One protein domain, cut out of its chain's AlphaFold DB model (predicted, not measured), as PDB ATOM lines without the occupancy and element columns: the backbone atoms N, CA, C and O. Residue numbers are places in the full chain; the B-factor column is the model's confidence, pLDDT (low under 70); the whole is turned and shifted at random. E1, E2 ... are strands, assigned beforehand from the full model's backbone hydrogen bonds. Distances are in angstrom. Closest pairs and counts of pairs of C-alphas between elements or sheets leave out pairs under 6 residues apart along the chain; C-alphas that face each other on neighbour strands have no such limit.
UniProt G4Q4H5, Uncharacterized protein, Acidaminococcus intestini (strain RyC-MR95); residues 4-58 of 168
ATOM      1  N   ASN A   4     346.555 327.081 187.625       91.62
ATOM      2  CA  ASN A   4     346.427 328.533 187.709       91.62
ATOM      3  C   ASN A   4     346.472 329.136 186.299       91.62
ATOM      4  O   ASN A   4     347.292 328.730 185.473       91.62
ATOM      5  N   VAL A   5     345.638 330.139 186.044       92.88
ATOM      6  CA  VAL A   5     345.534 330.836 184.754       92.88
ATOM      7  C   VAL A   5     345.918 332.301 184.941       92.88
ATOM      8  O   VAL A   5     345.574 332.914 185.947       92.88
ATOM      9  N   LYS A   6     346.632 332.886 183.975       94.31
ATOM     10  CA  LYS A   6     346.995 334.309 183.983       94.31
ATOM     11  C   LYS A   6     346.335 335.029 182.809       94.31
ATOM     12  O   LYS A   6     346.631 334.706 181.663       94.31
ATOM     13  N   ILE A   7     345.483 336.013 183.089       93.12
ATOM     14  CA  ILE A   7     344.773 336.824 182.084       93.12
ATOM     15  C   ILE A   7     345.066 338.291 182.376       93.12
ATOM     16  O   ILE A   7     344.884 338.737 183.505       93.12
ATOM     17  N   ASN A   8     345.546 339.042 181.378       93.88
ATOM     18  CA  ASN A   8     345.872 340.470 181.511       93.88
ATOM     19  C   ASN A   8     346.708 340.791 182.765       93.88
ATOM     20  O   ASN A   8     346.414 341.715 183.516       93.88
ATOM     21  N   SER A   9     347.745 339.989 183.014       94.50
ATOM     22  CA  SER A   9     348.621 340.079 184.193       94.50
ATOM     23  C   SER A   9     348.008 339.708 185.552       94.50
ATOM     24  O   SER A   9     348.759 339.641 186.524       94.50
ATOM     25  N   VAL A  10     346.721 339.366 185.624       95.94
ATOM     26  CA  VAL A  10     346.041 338.883 186.840       95.94
ATOM     27  C   VAL A  10     346.085 337.355 186.903       95.94
ATOM     28  O   VAL A  10     345.854 336.691 185.894       95.94
ATOM     29  N   ILE A  11     346.393 336.793 188.078       95.00
ATOM     30  CA  ILE A  11     346.416 335.342 188.318       95.00
ATOM     31  C   ILE A  11     345.087 334.900 188.927       95.00
ATOM     32  O   ILE A  11     344.648 335.434 189.942       95.00
ATOM     33  N   TYR A  12     344.511 333.864 188.334       93.31
ATOM     34  CA  TYR A  12     343.355 333.126 188.814       93.31
ATOM     35  C   TYR A  12     343.841 331.742 189.233       93.31
ATOM     36  O   TYR A  12     344.414 331.014 188.421       93.31
ATOM     37  N   ALA A  13     343.690 331.402 190.510       93.25
ATOM     38  CA  ALA A  13     344.167 330.132 191.041       93.25
ATOM     39  C   ALA A  13     343.137 329.011 190.850       93.25
ATOM     40  O   ALA A  13     341.938 329.282 190.893       93.25
ATOM     41  N   GLU A  14     343.617 327.774 190.678       91.69
ATOM     42  CA  GLU A  14     342.806 326.544 190.655       91.69
ATOM     43  C   GLU A  14     341.594 326.625 189.704       91.69
ATOM     44  O   GLU A  14     340.459 326.346 190.087       91.69
ATOM     45  N   VAL A  15     341.819 327.036 188.454       93.75
ATOM     46  CA  VAL A  15     340.752 327.243 187.467       93.75
ATOM     47  C   VAL A  15     340.423 325.918 186.766       93.75
ATOM     48  O   VAL A  15     341.246 325.427 185.993       93.75
ATOM     49  N   PRO A  16     339.223 325.333 186.961       91.56
ATOM     50  CA  PRO A  16     338.869 324.045 186.359       91.56
ATOM     51  C   PRO A  16     338.407 324.164 184.899       91.56
ATOM     52  O   PRO A  16     338.377 323.171 184.172       91.56
ATOM     53  N   GLN A  17     338.005 325.365 184.476       94.00
ATOM     54  CA  GLN A  17     337.437 325.625 183.161       94.00
ATOM     55  C   GLN A  17     337.708 327.070 182.734       94.00
ATOM     56  O   GLN A  17     337.563 327.998 183.528       94.00
ATOM     57  N   VAL A  18     338.027 327.262 181.455       94.19
ATOM     58  CA  VAL A  18     338.102 328.574 180.802       94.19
ATOM     59  C   VAL A  18     337.074 328.624 179.674       94.19
ATOM     60  O   VAL A  18     336.949 327.677 178.902       94.19
ATOM     61  N   SER A  19     336.336 329.731 179.574       95.44
ATOM     62  CA  SER A  19     335.387 330.000 178.490       95.44
ATOM     63  C   SER A  19     335.826 331.252 177.740       95.44
ATOM     64  O   SER A  19     335.955 332.314 178.349       95.44
ATOM     65  N   ILE A  20     336.078 331.128 176.438       94.69
ATOM     66  CA  ILE A  20     336.606 332.201 175.588       94.69
ATOM     67  C   ILE A  20     335.554 332.547 174.527       94.69
ATOM     68  O   ILE A  20     335.190 331.653 173.763       94.69
ATOM     69  N   PRO A  21     335.063 333.799 174.448       96.00
ATOM     70  CA  PRO A  21     334.108 334.211 173.420       96.00
ATOM     71  C   PRO A  21     334.610 333.924 172.004       96.00
ATOM     72  O   PRO A  21     335.801 334.074 171.721       96.00
ATOM     73  N   LEU A  22     333.703 333.509 171.121       96.38
ATOM     74  CA  LEU A  22     334.039 333.296 169.715       96.38
ATOM     75  C   LEU A  22     334.273 334.638 169.015       96.38
ATOM     76  O   LEU A  22     333.616 335.633 169.312       96.38
ATOM     77  N   ALA A  23     335.224 334.656 168.081       94.62
ATOM     78  CA  ALA A  23     335.525 335.847 167.287       94.62
ATOM     79  C   ALA A  23     334.409 336.176 166.282       94.62
ATOM     80  O   ALA A  23     334.226 337.333 165.917       94.62
ATOM     81  N   GLU A  24     333.663 335.157 165.852       94.56
ATOM     82  CA  GLU A  24     332.533 335.268 164.940       94.56
ATOM     83  C   GLU A  24     331.403 334.343 165.409       94.56
ATOM     84  O   GLU A  24     331.654 333.237 165.897       94.56
ATOM     85  N   GLY A  25     330.158 334.794 165.236       91.25
ATOM     86  CA  GLY A  25     328.963 334.085 165.693       91.25
ATOM     87  C   GLY A  25     328.657 334.269 167.184       91.25
ATOM     88  O   GLY A  25     329.310 335.032 167.891       91.25
ATOM     89  N   GLU A  26     327.629 333.565 167.652       92.56
ATOM     90  CA  GLU A  26     327.185 333.592 169.049       92.56
ATOM     91  C   GLU A  26     327.857 332.461 169.849       92.56
ATOM     92  O   GLU A  26     327.874 331.310 169.407       92.56
ATOM     93  N   GLY A  27     328.376 332.757 171.049       93.94
ATOM     94  CA  GLY A  27     328.832 331.743 172.012       93.94
ATOM     95  C   GLY A  27     330.295 331.844 172.467       93.94
ATOM     96  O   GLY A  27     330.934 332.896 172.413       93.94
ATOM     97  N   SER A  28     330.826 330.742 173.006       96.56
ATOM     98  CA  SER A  28     332.193 330.647 173.541       96.56
ATOM     99  C   SER A  28     332.794 329.254 173.344       96.56
ATOM    100  O   SER A  28     332.091 328.248 173.433       96.56
ATOM    101  N   ALA A  29     334.107 329.193 173.139       94.94
ATOM    102  CA  ALA A  29     334.893 327.972 173.225       94.94
ATOM    103  C   ALA A  29     335.197 327.644 174.694       94.94
ATOM    104  O   ALA A  29     335.694 328.493 175.438       94.94
ATOM    105  N   VAL A  30     334.911 326.409 175.106       94.69
ATOM    106  CA  VAL A  30     335.089 325.939 176.486       94.69
ATOM    107  C   VAL A  30     336.261 324.965 176.566       94.69
ATOM    108  O   VAL A  30     336.327 324.002 175.804       94.69
ATOM    109  N   PHE A  31     337.154 325.191 177.524       92.12
ATOM    110  CA  PHE A  31     338.327 324.364 177.792       92.12
ATOM    111  C   PHE A  31     338.308 323.913 179.248       92.12
ATOM    112  O   PHE A  31     338.175 324.743 180.144       92.12
ATOM    113  N   TYR A  32     338.461 322.612 179.481       91.69
ATOM    114  CA  TYR A  32     338.531 322.027 180.819       91.69
ATOM    115  C   TYR A  32     339.976 321.707 181.194       91.69
ATOM    116  O   TYR A  32     340.769 321.306 180.340       91.69
ATOM    117  N   ASP A  33     340.306 321.831 182.477       91.56
ATOM    118  CA  ASP A  33     341.564 321.316 183.000       91.56
ATOM    119  C   ASP A  33     341.505 319.787 183.130       91.56
ATOM    120  O   ASP A  33     340.778 319.230 183.952       91.56
ATOM    121  N   THR A  34     342.300 319.101 182.315       91.44
ATOM    122  CA  THR A  34     342.398 317.637 182.283       91.44
ATOM    123  C   THR A  34     343.541 317.092 183.139       91.44
ATOM    124  O   THR A  34     343.782 315.886 183.143       91.44
ATOM    125  N   SER A  35     344.249 317.936 183.897       88.25
ATOM    126  CA  SER A  35     345.407 317.520 184.702       88.25
ATOM    127  C   SER A  35     345.068 316.546 185.840       88.25
ATOM    128  O   SER A  35     345.959 315.868 186.346       88.25
ATOM    129  N   GLY A  36     343.791 316.457 186.225       87.75
ATOM    130  CA  GLY A  36     343.276 315.458 187.165       87.75
ATOM    131  C   GLY A  36     342.754 314.168 186.522       87.75
ATOM    132  O   GLY A  36     342.343 313.270 187.252       87.75
ATOM    133  N   ALA A  37     342.730 314.062 185.189       91.81
ATOM    134  CA  ALA A  37     342.235 312.872 184.503       91.81
ATOM    135  C   ALA A  37     343.252 311.722 184.602       91.81
ATOM    136  O   ALA A  37     344.432 311.902 184.307       91.81
ATOM    137  N   THR A  38     342.787 310.536 184.996       92.19
ATOM    138  CA  THR A  38     343.641 309.365 185.271       92.19
ATOM    139  C   THR A  38     343.425 308.193 184.316       92.19
ATOM    140  O   THR A  38     344.135 307.198 184.422       92.19
ATOM    141  N   ALA A  39     342.457 308.286 183.403       94.38
ATOM    142  CA  ALA A  39     342.178 307.222 182.445       94.38
ATOM    143  C   ALA A  39     343.362 307.001 181.492       94.38
ATOM    144  O   ALA A  39     344.031 307.947 181.080       94.38
ATOM    145  N   SER A  40     343.581 305.753 181.100       94.56
ATOM    146  CA  SER A  40     344.473 305.346 180.016       94.56
ATOM    147  C   SER A  40     343.660 304.888 178.802       94.56
ATOM    148  O   SER A  40     342.448 304.691 178.889       94.56
ATOM    149  N   SER A  41     344.311 304.662 177.656       95.88
ATOM    150  CA  SER A  41     343.625 304.087 176.488       95.88
ATOM    151  C   SER A  41     342.974 302.734 176.811       95.88
ATOM    152  O   SER A  41     341.901 302.434 176.294       95.88
ATOM    153  N   GLY A  42     343.572 301.948 177.714       96.50
ATOM    154  CA  GLY A  42     343.046 300.658 178.165       96.50
ATOM    155  C   GLY A  42     341.770 300.743 179.006       96.50
ATOM    156  O   GLY A  42     341.062 299.746 179.098       96.50
ATOM    157  N   ASP A  43     341.448 301.914 179.559       96.38
ATOM    158  CA  ASP A  43     340.242 302.140 180.371       96.38
ATOM    159  C   ASP A  43     339.052 302.636 179.536       96.38
ATOM    160  O   ASP A  43     337.929 302.759 180.025       96.38
ATOM    161  N   ILE A  44     339.287 302.955 178.262       97.25
ATOM    162  CA  ILE A  44     338.314 303.590 177.375       97.25
ATOM    163  C   ILE A  44     337.902 302.580 176.305       97.25
ATOM    164  O   ILE A  44     338.750 301.936 175.687       97.25
ATOM    165  N   LEU A  45     336.594 302.455 176.061       98.06
ATOM    166  CA  LEU A  45     336.053 301.565 175.031       98.06
ATOM    167  C   LEU A  45     336.667 301.838 173.657       98.06
ATOM    168  O   LEU A  45     336.842 302.990 173.253       98.06
ATOM    169  N   ASN A  46     336.945 300.763 172.926       97.38
ATOM    170  CA  ASN A  46     337.511 300.830 171.590       97.38
ATOM    171  C   ASN A  46     336.662 301.721 170.668       97.38
ATOM    172  O   ASN A  46     335.438 301.595 170.606       97.38
ATOM    173  N   GLY A  47     337.319 302.645 169.967       94.94
ATOM    174  CA  GLY A  47     336.658 303.622 169.094       94.94
ATOM    175  C   GLY A  47     335.993 304.804 169.815       94.94
ATOM    176  O   GLY A  47     335.472 305.696 169.146       94.94
ATOM    177  N   LYS A  48     336.017 304.861 171.154       97.56
ATOM    178  CA  LYS A  48     335.687 306.079 171.913       97.56
ATOM    179  C   LYS A  48     336.949 306.906 172.130       97.56
ATOM    180  O   LYS A  48     338.037 306.356 172.249       97.56
ATOM    181  N   SER A  49     336.805 308.224 172.197       96.00
ATOM    182  CA  SER A  49     337.914 309.145 172.456       96.00
ATOM    183  C   SER A  49     337.609 310.065 173.627       96.00
ATOM    184  O   SER A  49     336.464 310.491 173.795       96.00
ATOM    185  N   VAL A  50     338.638 310.419 174.391       95.62
ATOM    186  CA  VAL A  50     338.569 311.419 175.465       95.62
ATOM    187  C   VAL A  50     339.768 312.364 175.376       95.62
ATOM    188  O   VAL A  50     340.785 312.022 174.773       95.62
ATOM    189  N   PHE A  51     339.668 313.539 175.992       93.12
ATOM    190  CA  PHE A  51     340.801 314.452 176.149       93.12
ATOM    191  C   PHE A  51     341.427 314.281 177.535       93.12
ATOM    192  O   PHE A  51     340.747 314.424 178.550       93.12
ATOM    193  N   LEU A  52     342.726 313.991 177.567       91.12
ATOM    194  CA  LEU A  52     343.550 313.893 178.773       91.12
ATOM    195  C   LEU A  52     344.588 315.021 178.799       91.12
ATOM    196  O   LEU A  52     344.666 315.834 177.876       91.12
ATOM    197  N   GLY A  53     345.426 315.062 179.838       86.19
ATOM    198  CA  GLY A  53     346.550 316.006 179.908       86.19
ATOM    199  C   GLY A  53     347.546 315.874 178.744       86.19
ATOM    200  O   GLY A  53     348.248 316.831 178.431       86.19
ATOM    201  N   SER A  54     347.585 314.716 178.076       85.44
ATOM    202  CA  SER A  54     348.410 314.433 176.892       85.44
ATOM    203  C   SER A  54     347.721 314.733 175.551       85.44
ATOM    204  O   SER A  54     348.330 314.523 174.503       85.44
ATOM    205  N   GLY A  55     346.475 315.222 175.559       89.75
ATOM    206  CA  GLY A  55     345.673 315.468 174.357       89.75
ATOM    207  C   GLY A  55     344.585 314.416 174.128       89.75
ATOM    208  O   GLY A  55     344.107 313.783 175.069       89.75
ATOM    209  N   SER A  56     344.145 314.267 172.874       94.31
ATOM    210  CA  SER A  56     343.110 313.293 172.503       94.31
ATOM    211  C   SER A  56     343.665 311.869 172.544       94.31
ATOM    212  O   SER A  56     344.685 311.580 171.918       94.31
ATOM    213  N   VAL A  57     342.982 310.979 173.262       96.12
ATOM    214  CA  VAL A  57     343.327 309.560 173.381       96.12
ATOM    215  C   VAL A  57     342.146 308.718 172.924       96.12
ATOM    216  O   VAL A  57     341.019 308.916 173.378       96.12
ATOM    217  N   ILE A  58     342.416 307.771 172.024       97.06
ATOM    218  CA  ILE A  58     341.446 306.774 171.562       97.06
ATOM    219  C   ILE A  58     341.553 305.543 172.461       97.06
ATOM    220  O   ILE A  58     342.651 305.077 172.772       97.06
TER     221      ILE A  58
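Overview. This is residues 4 to 58 of the 168 residues of an uncharacterized protein of Acidaminococcus intestini (strain RyC-MR95) (UniProt G4Q4H5). Three separate two-stranded hairpins are strung along a flat, open layout: the longest, E3 and E4, is in the middle, with E1 and E2 at one end and E5 and E6 at the other. Residues 6 to 11 of the first hairpin stick out, and a long loop, residues 33 to 48, leads to the last. The printed part has 55 residues, with six named strands in the order E1 to E6, three antiparallel two-stranded sheets and no named helix. The class is all strand, though under half of the residues, 24 of 55, are in named elements. The whole is only just loose, close to extended, with a radius of gyration of the C-alphas of 14.6 A and spans of 40 by 30 by 12 A.

Along the chain. Find C-alpha 17 at (337.437, 325.625, 183.161); from there E3, residues 17 to 21, runs 13.4 A. E4, residues 28 to 32, runs 12.9 A. Look back to C-alpha 5 at (345.534, 330.836, 184.754) for E1, residues 5 to 7; E2 is residues 10 to 12. Further on come E5, residues 49 to 52, and E6, residues 55 to 58, ending at C-alpha 58 (341.446, 306.774, 171.562).

Arrangement. Look first at the hairpin E3 and E4, antiparallel at 163 degrees: N 18 and O 31 are within hydrogen-bond range at 2.8 A. In the hairpin E1 and E2, at 149 degrees, find N 5 and O 12 at 2.8 A. In the hairpin E5 and E6, at 148 degrees, find N 52 and O 55 at 2.9 A. E2 and E3 are apart, and so are E4 and E5.

Size, cuts and confidence. The C-alphas farthest apart, those of Ser 9 and Asn 46, are 42.7 A from each other. The printed part has no cut, and the link from E4 to E5 is long, with 16 residues. The mean pLDDT of the printed part is 93.7, and no printed residue is under 70.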